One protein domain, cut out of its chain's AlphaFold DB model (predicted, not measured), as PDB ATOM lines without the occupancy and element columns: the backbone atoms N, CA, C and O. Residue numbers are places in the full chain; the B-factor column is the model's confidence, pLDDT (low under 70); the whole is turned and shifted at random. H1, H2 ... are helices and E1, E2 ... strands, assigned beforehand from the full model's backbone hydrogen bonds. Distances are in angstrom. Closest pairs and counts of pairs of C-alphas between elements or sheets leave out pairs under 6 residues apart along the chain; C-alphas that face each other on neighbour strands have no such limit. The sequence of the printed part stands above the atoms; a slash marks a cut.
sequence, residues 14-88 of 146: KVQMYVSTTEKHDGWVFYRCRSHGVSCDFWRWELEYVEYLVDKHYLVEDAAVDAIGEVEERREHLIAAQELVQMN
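AT A GLANCE: This is residues 14 to 88 of the 146 residues of an uncharacterized protein of Triticum aestivum (UniProt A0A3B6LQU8). A small three-stranded sheet has a short helix, H1, rising from one face, and a long helix, H2, folds back beside H1 as a helical hairpin and runs on well past it. H2 is not on the sheet, and its residues 83 to 88 stick out free. The printed part has 75 residues, with E1, E2, E3, H1 and H2 in that order; the sheet runs E1 E2 E3, antiparallel, and the class is mixed, helices and strands. The whole is loose, with a radius of gyration of the C-alphas of 14.2 A, and flat, spanning 42 by 36 by 13 A.

IN THESE COORDINATES: Find C-alpha 15 at (-52.583, 45.896, -5.318); from there E1, residues 15 to 19, runs 13.6 A. E2, residues 29 to 33, runs 13.8 A, and E3, residues 43 to 45, 7.2 A. H1, residues 46 to 55, measures 14.2 A. H2, residues 61 to 88, covers 40.7 A and ends at C-alpha 88, (-16.259, 48.105, -11.065).

HOW THE PARTS SIT: The strands form a meander, each the antiparallel neighbour of the one before. In the hairpin E1 and E2, look at N 18 and O 30, 2.8 A apart; in the hairpin E2 and E3, at N 31 and O 44, 2.8 A. H1 is on the sheet, over E3, at a height of 8.1 A, and stands up from it at 43 degrees, giving two layers, a helix on one face of a sheet. The closest C-alphas of E2 and H1 are those of Phe 30 and Glu 46, 4.9 A. H2 touches H1 with residues 61 to 72 alone, closest at the C-alphas of Val 54 and Ala 64, 6.5 A, at a shallow tilt of 17 degrees, opposite ways. H2 is apart from E1, E2 and E3. In H1 and H2 every O i to N i+4 pair is within hydrogen-bond range.

THE WHOLE: The C-alphas of His 57 and Asn 88, the two farthest apart, are 43.1 A from each other. The printed part has no cut and no long link. Residues 61, 87 and 88 have pLDDT under 70; the mean of the printed part is 84.1.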
ATOM      1  N   LYS A  14     -57.230  46.020  -6.898       88.31
ATOM      2  CA  LYS A  14     -56.147  45.105  -6.509       88.31
ATOM      3  C   LYS A  14     -54.774  45.796  -6.464       88.31
ATOM      4  O   LYS A  14     -54.398  46.525  -7.390       88.31
ATOM      5  N   VAL A  15     -54.008  45.537  -5.401       90.56
ATOM      6  CA  VAL A  15     -52.583  45.896  -5.318       90.56
ATOM      7  C   VAL A  15     -51.762  44.900  -6.138       90.56
ATOM      8  O   VAL A  15     -52.038  43.701  -6.137       90.56
ATOM      9  N   GLN A  16     -50.767  45.397  -6.868       90.81
ATOM     10  CA  GLN A  16     -49.875  44.597  -7.705       90.81
ATOM     11  C   GLN A  16     -48.417  44.822  -7.308       90.81
ATOM     12  O   GLN A  16     -48.044  45.908  -6.859       90.81
ATOM     13  N   MET A  17     -47.615  43.780  -7.506       92.19
ATOM     14  CA  MET A  17     -46.168  43.787  -7.325       92.19
ATOM     15  C   MET A  17     -45.482  44.247  -8.613       92.19
ATOM     16  O   MET A  17     -45.867  43.838  -9.711       92.19
ATOM     17  N   TYR A  18     -44.445  45.061  -8.470       90.00
ATOM     18  CA  TYR A  18     -43.604  45.543  -9.554       90.00
ATOM     19  C   TYR A  18     -42.139  45.483  -9.137       90.00
ATOM     20  O   TYR A  18     -41.812  45.556  -7.955       90.00
ATOM     21  N   VAL A  19     -41.262  45.390 -10.132       90.00
ATOM     22  CA  VAL A  19     -39.814  45.471  -9.948       90.00
ATOM     23  C   VAL A  19     -39.342  46.806 -10.507       90.00
ATOM     24  O   VAL A  19     -39.695  47.189 -11.625       90.00
ATOM     25  N   SER A  20     -38.593  47.547  -9.703       87.56
ATOM     26  CA  SER A  20     -37.984  48.810 -10.081       87.56
ATOM     27  C   SER A  20     -36.834  48.556 -11.043       87.56
ATOM     28  O   SER A  20     -35.992  47.697 -10.815       87.56
ATOM     29  N   THR A  21     -36.803  49.349 -12.110       86.88
ATOM     30  CA  THR A  21     -35.726  49.361 -13.107       86.88
ATOM     31  C   THR A  21     -34.944  50.675 -13.056       86.88
ATOM     32  O   THR A  21     -34.429  51.147 -14.069       86.88
ATOM     33  N   THR A  22     -35.002  51.385 -11.924       83.38
ATOM     34  CA  THR A  22     -34.279  52.653 -11.753       83.38
ATOM     35  C   THR A  22     -32.830  52.363 -11.402       83.38
ATOM     36  O   THR A  22     -32.601  51.510 -10.559       83.38
ATOM     37  N   GLU A  23     -31.874  53.124 -11.936       79.75
ATOM     38  CA  GLU A  23     -30.433  52.911 -11.689       79.75
ATOM     39  C   GLU A  23     -30.072  52.773 -10.201       79.75
ATOM     40  O   GLU A  23     -29.210  51.983  -9.830       79.75
ATOM     41  N   LYS A  24     -30.754  53.531  -9.332       79.88
ATOM     42  CA  LYS A  24     -30.500  53.517  -7.889       79.88
ATOM     43  C   LYS A  24     -31.120  52.319  -7.163       79.88
ATOM     44  O   LYS A  24     -30.623  51.930  -6.117       79.88
ATOM     45  N   HIS A  25     -32.206  51.765  -7.674       85.94
ATOM     46  CA  HIS A  25     -32.976  50.718  -7.002       85.94
ATOM     47  C   HIS A  25     -33.339  49.634  -8.011       85.94
ATOM     48  O   HIS A  25     -34.502  49.242  -8.116       85.94
ATOM     49  N   ASP A  26     -32.377  49.241  -8.840       85.94
ATOM     50  CA  ASP A  26     -32.605  48.242  -9.873       85.94
ATOM     51  C   ASP A  26     -32.831  46.881  -9.209       85.94
ATOM     52  O   ASP A  26     -32.157  46.525  -8.242       85.94
ATOM     53  N   GLY A  27     -33.858  46.167  -9.655       86.38
ATOM     54  CA  GLY A  27     -34.277  44.905  -9.050       86.38
ATOM     55  C   GLY A  27     -35.071  45.036  -7.743       86.38
ATOM     56  O   GLY A  27     -35.566  44.028  -7.247       86.38
ATOM     57  N   TRP A  28     -35.253  46.242  -7.189       88.94
ATOM     58  CA  TRP A  28     -36.017  46.420  -5.947       88.94
ATOM     59  C   TRP A  28     -37.512  46.226  -6.181       88.94
ATOM     60  O   TRP A  28     -38.079  46.779  -7.123       88.94
ATOM     61  N   VAL A  29     -38.181  45.502  -5.291       91.38
ATOM     62  CA  VAL A  29     -39.618  45.245  -5.401       91.38
ATOM     63  C   VAL A  29     -40.424  46.358  -4.728       91.38
ATOM     64  O   VAL A  29     -40.060  46.887  -3.675       91.38
ATOM     65  N   PHE A  30     -41.547  46.720  -5.340       91.19
ATOM     66  CA  PHE A  30     -42.531  47.625  -4.762       91.19
ATOM     67  C   PHE A  30     -43.958  47.202  -5.096       91.19
ATOM     68  O   PHE A  30     -44.230  46.554  -6.108       91.19
ATOM     69  N   TYR A  31     -44.890  47.624  -4.253       90.44
ATOM     70  CA  TYR A  31     -46.308  47.327  -4.365       90.44
ATOM     71  C   TYR A  31     -47.065  48.616  -4.622       90.44
ATOM     72  O   TYR A  31     -46.854  49.612  -3.934       90.44
ATOM     73  N   ARG A  32     -47.973  48.619  -5.599       88.88
ATOM     74  CA  ARG A  32     -48.862  49.764  -5.830       88.88
ATOM     75  C   ARG A  32     -50.245  49.335  -6.279       88.88
ATOM     76  O   ARG A  32     -50.432  48.261  -6.852       88.88
ATOM     77  N   CYS A  33     -51.221  50.196  -6.033       89.19
ATOM     78  CA  CYS A  33     -52.562  50.016  -6.566       89.19
ATOM     79  C   CYS A  33     -52.558  50.126  -8.100       89.19
ATOM     80  O   CYS A  33     -51.823  50.928  -8.676       89.19
ATOM     81  N   ARG A  34     -53.419  49.356  -8.773       83.50
ATOM     82  CA  ARG A  34     -53.605  49.458 -10.228       83.50
ATOM     83  C   ARG A  34     -54.052  50.853 -10.679       83.50
ATOM     84  O   ARG A  34     -53.576  51.336 -11.700       83.50
ATOM     85  N   SER A  35     -54.917  51.504  -9.902       79.31
ATOM     86  CA  SER A  35     -55.430  52.858 -10.175       79.31
ATOM     87  C   SER A  35     -54.502  53.969  -9.664       79.31
ATOM     88  O   SER A  35     -54.932  55.114  -9.497       79.31
ATOM     89  N   HIS A  36     -53.238  53.627  -9.384       77.69
ATOM     90  CA  HIS A  36     -52.240  54.567  -8.893       77.69
ATOM     91  C   HIS A  36     -52.060  55.752  -9.853       77.69
ATOM     92  O   HIS A  36     -51.744  55.547 -11.027       77.69
ATOM     93  N   GLY A  37     -52.196  56.979  -9.347       72.69
ATOM     94  CA  GLY A  37     -52.061  58.221 -10.118       72.69
ATOM     95  C   GLY A  37     -53.322  58.657 -10.875       72.69
ATOM     96  O   GLY A  37     -53.287  59.675 -11.558       72.69
ATOM     97  N   VAL A  38     -54.427  57.910 -10.758       76.44
ATOM     98  CA  VAL A  38     -55.745  58.309 -11.291       76.44
ATOM     99  C   VAL A  38     -56.698  58.661 -10.153       76.44
ATOM    100  O   VAL A  38     -57.276  59.740 -10.136       76.44
ATOM    101  N   SER A  39     -56.862  57.748  -9.195       76.56
ATOM    102  CA  SER A  39     -57.810  57.900  -8.079       76.56
ATOM    103  C   SER A  39     -57.252  57.432  -6.735       76.56
ATOM    104  O   SER A  39     -57.957  57.420  -5.728       76.56
ATOM    105  N   CYS A  40     -55.993  56.999  -6.711       80.56
ATOM    106  CA  CYS A  40     -55.357  56.440  -5.536       80.56
ATOM    107  C   CYS A  40     -53.848  56.675  -5.593       80.56
ATOM    108  O   CYS A  40     -53.262  56.585  -6.665       80.56
ATOM    109  N   ASP A  41     -53.225  56.880  -4.435       84.88
ATOM    110  CA  ASP A  41     -51.772  57.043  -4.303       84.88
ATOM    111  C   ASP A  41     -51.144  55.917  -3.465       84.88
ATOM    112  O   ASP A  41     -50.058  56.057  -2.907       84.88
ATOM    113  N   PHE A  42     -51.839  54.778  -3.334       85.00
ATOM    114  CA  PHE A  42     -51.314  53.638  -2.587       85.00
ATOM    115  C   PHE A  42     -50.124  53.030  -3.328       85.00
ATOM    116  O   PHE A  42     -50.277  52.418  -4.393       85.00
ATOM    117  N   TRP A  43     -48.951  53.182  -2.725       92.31
ATOM    118  CA  TRP A  43     -47.690  52.621  -3.173       92.31
ATOM    119  C   TRP A  43     -46.752  52.465  -1.962       92.31
ATOM    120  O   TRP A  43     -46.790  53.307  -1.061       92.31
ATOM    121  N   ARG A  44     -45.954  51.394  -1.920       91.38
ATOM    122  CA  ARG A  44     -44.980  51.087  -0.855       91.38
ATOM    123  C   ARG A  44     -43.815  50.275  -1.415       91.38
ATOM    124  O   ARG A  44     -44.033  49.426  -2.283       91.38
ATOM    125  N   TRP A  45     -42.606  50.486  -0.904       93.50
ATOM    126  CA  TRP A  45     -41.506  49.535  -1.126       93.50
ATOM    127  C   TRP A  45     -41.810  48.180  -0.470       93.50
ATOM    128  O   TRP A  45     -42.672  48.111   0.398       93.50
ATOM    129  N   GLU A  46     -41.129  47.104  -0.872       90.69
ATOM    130  CA  GLU A  46     -41.396  45.752  -0.348       90.69
ATOM    131  C   GLU A  46     -41.359  45.676   1.187       90.69
ATOM    132  O   GLU A  46     -42.345  45.243   1.774       90.69
ATOM    133  N   LEU A  47     -40.319  46.204   1.848       88.81
ATOM    134  CA  LEU A  47     -40.260  46.258   3.321       88.81
ATOM    135  C   LEU A  47     -41.411  47.070   3.933       88.81
ATOM    136  O   LEU A  47     -42.105  46.594   4.825       88.81
ATOM    137  N   GLU A  48     -41.684  48.260   3.395       89.75
ATOM    138  CA  GLU A  48     -42.800  49.104   3.847       89.75
ATOM    139  C   GLU A  48     -44.161  48.416   3.642       89.75
ATOM    140  O   GLU A  48     -45.136  48.693   4.344       89.75
ATOM    141  N   TYR A  49     -44.263  47.550   2.632       89.75
ATOM    142  CA  TYR A  49     -45.454  46.761   2.367       89.75
ATOM    143  C   TYR A  49     -45.601  45.625   3.378       89.75
ATOM    144  O   TYR A  49     -46.710  45.427   3.868       89.75
ATOM    145  N   VAL A  50     -44.517  44.938   3.747       89.00
ATOM    146  CA  VAL A  50     -44.533  43.935   4.825       89.00
ATOM    147  C   VAL A  50     -44.959  44.574   6.142       89.00
ATOM    148  O   VAL A  50     -45.930  44.119   6.739       89.00
ATOM    149  N   GLU A  51     -44.331  45.683   6.539       88.50
ATOM    150  CA  GLU A  51     -44.716  46.438   7.742       88.50
ATOM    151  C   GLU A  51     -46.203  46.811   7.724       88.50
ATOM    152  O   GLU A  51     -46.913  46.637   8.714       88.50
ATOM    153  N   TYR A  52     -46.707  47.264   6.574       90.19
ATOM    154  CA  TYR A  52     -48.122  47.581   6.409       90.19
ATOM    155  C   TYR A  52     -49.031  46.353   6.578       90.19
ATOM    156  O   TYR A  52     -50.117  46.464   7.152       90.19
ATOM    157  N   LEU A  53     -48.630  45.190   6.060       90.75
ATOM    158  CA  LEU A  53     -49.395  43.953   6.210       90.75
ATOM    159  C   LEU A  53     -49.431  43.484   7.667       90.75
ATOM    160  O   LEU A  53     -50.478  43.015   8.113       90.75
ATOM    161  N   VAL A  54     -48.329  43.646   8.397       89.00
ATOM    162  CA  VAL A  54     -48.245  43.337   9.830       89.00
ATOM    163  C   VAL A  54     -49.136  44.280  10.638       89.00
ATOM    164  O   VAL A  54     -49.996  43.812  11.381       89.00
ATOM    165  N   ASP A  55     -49.024  45.595  10.419       90.50
ATOM    166  CA  ASP A  55     -49.831  46.626  11.100       90.50
ATOM    167  C   ASP A  55     -51.345  46.439  10.891       90.50
ATOM    168  O   ASP A  55     -52.162  46.779  11.745       90.50
ATOM    169  N   LYS A  56     -51.744  45.892   9.739       89.19
ATOM    170  CA  LYS A  56     -53.151  45.625   9.409       89.19
ATOM    171  C   LYS A  56     -53.587  44.184   9.658       89.19
ATOM    172  O   LYS A  56     -54.701  43.833   9.271       89.19
ATOM    173  N   HIS A  57     -52.747  43.378  10.310       87.06
ATOM    174  CA  HIS A  57     -53.009  41.974  10.640       87.06
ATOM    175  C   HIS A  57     -53.348  41.095   9.421       87.06
ATOM    176  O   HIS A  57     -54.091  40.120   9.525       87.06
ATOM    177  N   TYR A  58     -52.804  41.434   8.249       86.12
ATOM    178  CA  TYR A  58     -52.843  40.576   7.060       86.12
ATOM    179  C   TYR A  58     -51.768  39.483   7.093       86.12
ATOM    180  O   TYR A  58     -51.895  38.488   6.381       86.12
ATOM    181  N   LEU A  59     -50.722  39.670   7.900       84.31
ATOM    182  CA  LEU A  59     -49.739  38.647   8.247       84.31
ATOM    183  C   LEU A  59     -49.837  38.348   9.747       84.31
ATOM    184  O   LEU A  59     -50.034  39.255  10.554       84.31
ATOM    185  N   VAL A  60     -49.726  37.067  10.091       80.19
ATOM    186  CA  VAL A  60     -49.699  36.566  11.474       80.19
ATOM    187  C   VAL A  60     -48.238  36.424  11.901       80.19
ATOM    188  O   VAL A  60     -47.412  36.091  11.059       80.19
ATOM    189  N   GLU A  61     -47.936  36.693  13.173       68.19
ATOM    190  CA  GLU A  61     -46.587  36.905  13.733       68.19
ATOM    191  C   GLU A  61     -45.483  36.012  13.143       68.19
ATOM    192  O   GLU A  61     -44.556  36.549  12.545       68.19
ATOM    193  N   ASP A  62     -45.600  34.683  13.201       75.81
ATOM    194  CA  ASP A  62     -44.556  33.785  12.672       75.81
ATOM    195  C   ASP A  62     -44.303  33.998  11.166       75.81
ATOM    196  O   ASP A  62     -43.171  34.164  10.721       75.81
ATOM    197  N   ALA A  63     -45.375  34.120  10.378       78.56
ATOM    198  CA  ALA A  63     -45.290  34.396   8.944       78.56
ATOM    199  C   ALA A  63     -44.789  35.818   8.635       78.56
ATOM    200  O   ALA A  63     -44.284  36.072   7.541       78.56
ATOM    201  N   ALA A  64     -44.961  36.759   9.565       73.44
ATOM    202  CA  ALA A  64     -44.444  38.113   9.436       73.44
ATOM    203  C   ALA A  64     -42.930  38.154   9.649       73.44
ATOM    204  O   ALA A  64     -42.236  38.784   8.855       73.44
ATOM    205  N   VAL A  65     -42.425  37.474  10.680       75.12
ATOM    206  CA  VAL A  65     -40.988  37.424  10.986       75.12
ATOM    207  C   VAL A  65     -40.220  36.766   9.840       75.12
ATOM    208  O   VAL A  65     -39.239  37.336   9.365       75.12
ATOM    209  N   ASP A  66     -40.721  35.641   9.327       81.75
ATOM    210  CA  ASP A  66     -40.120  34.955   8.177       81.75
ATOM    211  C   ASP A  66     -40.119  35.845   6.922       81.75
ATOM    212  O   ASP A  66     -39.112  35.957   6.220       81.75
ATOM    213  N   ALA A  67     -41.235  36.530   6.652       80.25
ATOM    214  CA  ALA A  67     -41.351  37.426   5.506       80.25
ATOM    215  C   ALA A  67     -40.419  38.643   5.603       80.25
ATOM    216  O   ALA A  67     -39.867  39.059   4.585       80.25
ATOM    217  N   ILE A  68     -40.241  39.214   6.798       80.38
ATOM    218  CA  ILE A  68     -39.295  40.315   7.024       80.38
ATOM    219  C   ILE A  68     -37.873  39.822   6.753       80.38
ATOM    220  O   ILE A  68     -37.190  40.424   5.927       80.38
ATOM    221  N   GLY A  69     -37.472  38.697   7.355       79.81
ATOM    222  CA  GLY A  69     -36.122  38.152   7.197       79.81
ATOM    223  C   GLY A  69     -35.752  37.878   5.737       79.81
ATOM    224  O   GLY A  69     -34.710  38.331   5.266       79.81
ATOM    225  N   GLU A  70     -36.634  37.220   4.977       83.19
ATOM    226  CA  GLU A  70     -36.383  36.949   3.553       83.19
ATOM    227  C   GLU A  70     -36.290  38.226   2.696       83.19
ATOM    228  O   GLU A  70     -35.529  38.285   1.722       83.19
ATOM    229  N   VAL A  71     -37.114  39.238   2.991       83.50
ATOM    230  CA  VAL A  71     -37.114  40.502   2.239       83.50
ATOM    231  C   VAL A  71     -35.871  41.324   2.571       83.50
ATOM    232  O   VAL A  71     -35.273  41.911   1.664       83.50
ATOM    233  N   GLU A  72     -35.469  41.367   3.841       83.19
ATOM    234  CA  GLU A  72     -34.251  42.046   4.287       83.19
ATOM    235  C   GLU A  72     -33.010  41.430   3.641       83.19
ATOM    236  O   GLU A  72     -32.255  42.153   2.988       83.19
ATOM    237  N   GLU A  73     -32.866  40.104   3.693       86.06
ATOM    238  CA  GLU A  73     -31.753  39.385   3.060       86.06
ATOM    239  C   GLU A  73     -31.671  39.700   1.556       86.06
ATOM    240  O   GLU A  73     -30.629  40.108   1.032       86.06
ATOM    241  N   ARG A  74     -32.800  39.609   0.837       83.75
ATOM    242  CA  ARG A  74     -32.859  39.942  -0.597       83.75
ATOM    243  C   ARG A  74     -32.432  41.387  -0.865       83.75
ATOM    244  O   ARG A  74     -31.752  41.657  -1.860       83.75
ATOM    245  N   ARG A  75     -32.838  42.324  -0.007       83.50
ATOM    246  CA  ARG A  75     -32.496  43.742  -0.143       83.50
ATOM    247  C   ARG A  75     -31.008  43.985   0.074       83.50
ATOM    248  O   ARG A  75     -30.419  44.751  -0.688       83.50
ATOM    249  N   GLU A  76     -30.406  43.329   1.058       85.25
ATOM    250  CA  GLU A  76     -28.966  43.396   1.315       85.25
ATOM    251  C   GLU A  76     -28.160  42.871   0.125       85.25
ATOM    252  O   GLU A  76     -27.237  43.545  -0.335       85.25
ATOM    253  N   HIS A  77     -28.567  41.739  -0.461       84.56
ATOM    254  CA  HIS A  77     -27.928  41.206  -1.666       84.56
ATOM    255  C   HIS A  77     -27.977  42.177  -2.852       84.56
ATOM    256  O   HIS A  77     -26.982  42.322  -3.565       84.56
ATOM    257  N   LEU A  78     -29.109  42.854  -3.070       82.88
ATOM    258  CA  LEU A  78     -29.241  43.846  -4.142       82.88
ATOM    259  C   LEU A  78     -28.348  45.069  -3.906       82.88
ATOM    260  O   LEU A  78     -27.740  45.569  -4.852       82.88
ATOM    261  N   ILE A  79     -28.243  45.534  -2.658       83.62
ATOM    262  CA  ILE A  79     -27.358  46.648  -2.289       83.62
ATOM    263  C   ILE A  79     -25.896  46.254  -2.514       83.62
ATOM    264  O   ILE A  79     -25.176  46.970  -3.207       83.62
ATOM    265  N   ALA A  80     -25.476  45.085  -2.028       85.00
ATOM    266  CA  ALA A  80     -24.113  44.592  -2.217       85.00
ATOM    267  C   ALA A  80     -23.766  44.418  -3.708       85.00
ATOM    268  O   ALA A  80     -22.691  44.818  -4.157       85.00
ATOM    269  N   ALA A  81     -24.686  43.871  -4.509       83.00
ATOM    270  CA  ALA A  81     -24.500  43.737  -5.953       83.00
ATOM    271  C   ALA A  81     -24.355  45.103  -6.643       83.00
ATOM    272  O   ALA A  81     -23.501  45.270  -7.518       83.00
ATOM    273  N   GLN A  82     -25.148  46.094  -6.232       83.00
ATOM    274  CA  GLN A  82     -25.061  47.451  -6.759       83.00
ATOM    275  C   GLN A  82     -23.725  48.118  -6.409       83.00
ATOM    276  O   GLN A  82     -23.113  48.747  -7.274       83.00
ATOM    277  N   GLU A  83     -23.241  47.950  -5.179       82.69
ATOM    278  CA  GLU A  83     -21.940  48.466  -4.741       82.69
ATOM    279  C   GLU A  83     -20.781  47.841  -5.528       82.69
ATOM    280  O   GLU A  83     -19.870  48.554  -5.956       82.69
ATOM    281  N   LEU A  84     -20.842  46.533  -5.803       80.69
ATOM    282  CA  LEU A  84     -19.868  45.849  -6.660       80.69
ATOM    283  C   LEU A  84     -19.868  46.413  -8.085       80.69
ATOM    284  O   LEU A  84     -18.802  46.662  -8.650       80.69
ATOM    285  N   VAL A  85     -21.043  46.640  -8.674       77.56
ATOM    286  CA  VAL A  85     -21.156  47.249 -10.009       77.56
ATOM    287  C   VAL A  85     -20.617  48.679 -10.004       77.56
ATOM    288  O   VAL A  85     -19.921  49.070 -10.939       77.56
ATOM    289  N   GLN A  86     -20.883  49.450  -8.950       72.56
ATOM    290  CA  GLN A  86     -20.434  50.835  -8.848       72.56
ATOM    291  C   GLN A  86     -18.920  50.960  -8.631       72.56
ATOM    292  O   GLN A  86     -18.309  51.861  -9.203       72.56
ATOM    293  N   MET A  87     -18.298  50.048  -7.877       68.12
ATOM    294  CA  MET A  87     -16.834  49.981  -7.749       68.12
ATOM    295  C   MET A  87     -16.149  49.519  -9.042       68.12
ATOM    296  O   MET A  87     -15.054  49.985  -9.351       68.12
ATOM    297  N   ASN A  88     -16.795  48.636  -9.809       64.12
ATOM    298  CA  ASN A  88     -16.259  48.105 -11.065       64.12
ATOM    299  C   ASN A  88     -16.616  48.959 -12.293       64.12
ATOM    300  O   ASN A  88     -16.190  48.638 -13.406       64.12
TER     301      ASN A  88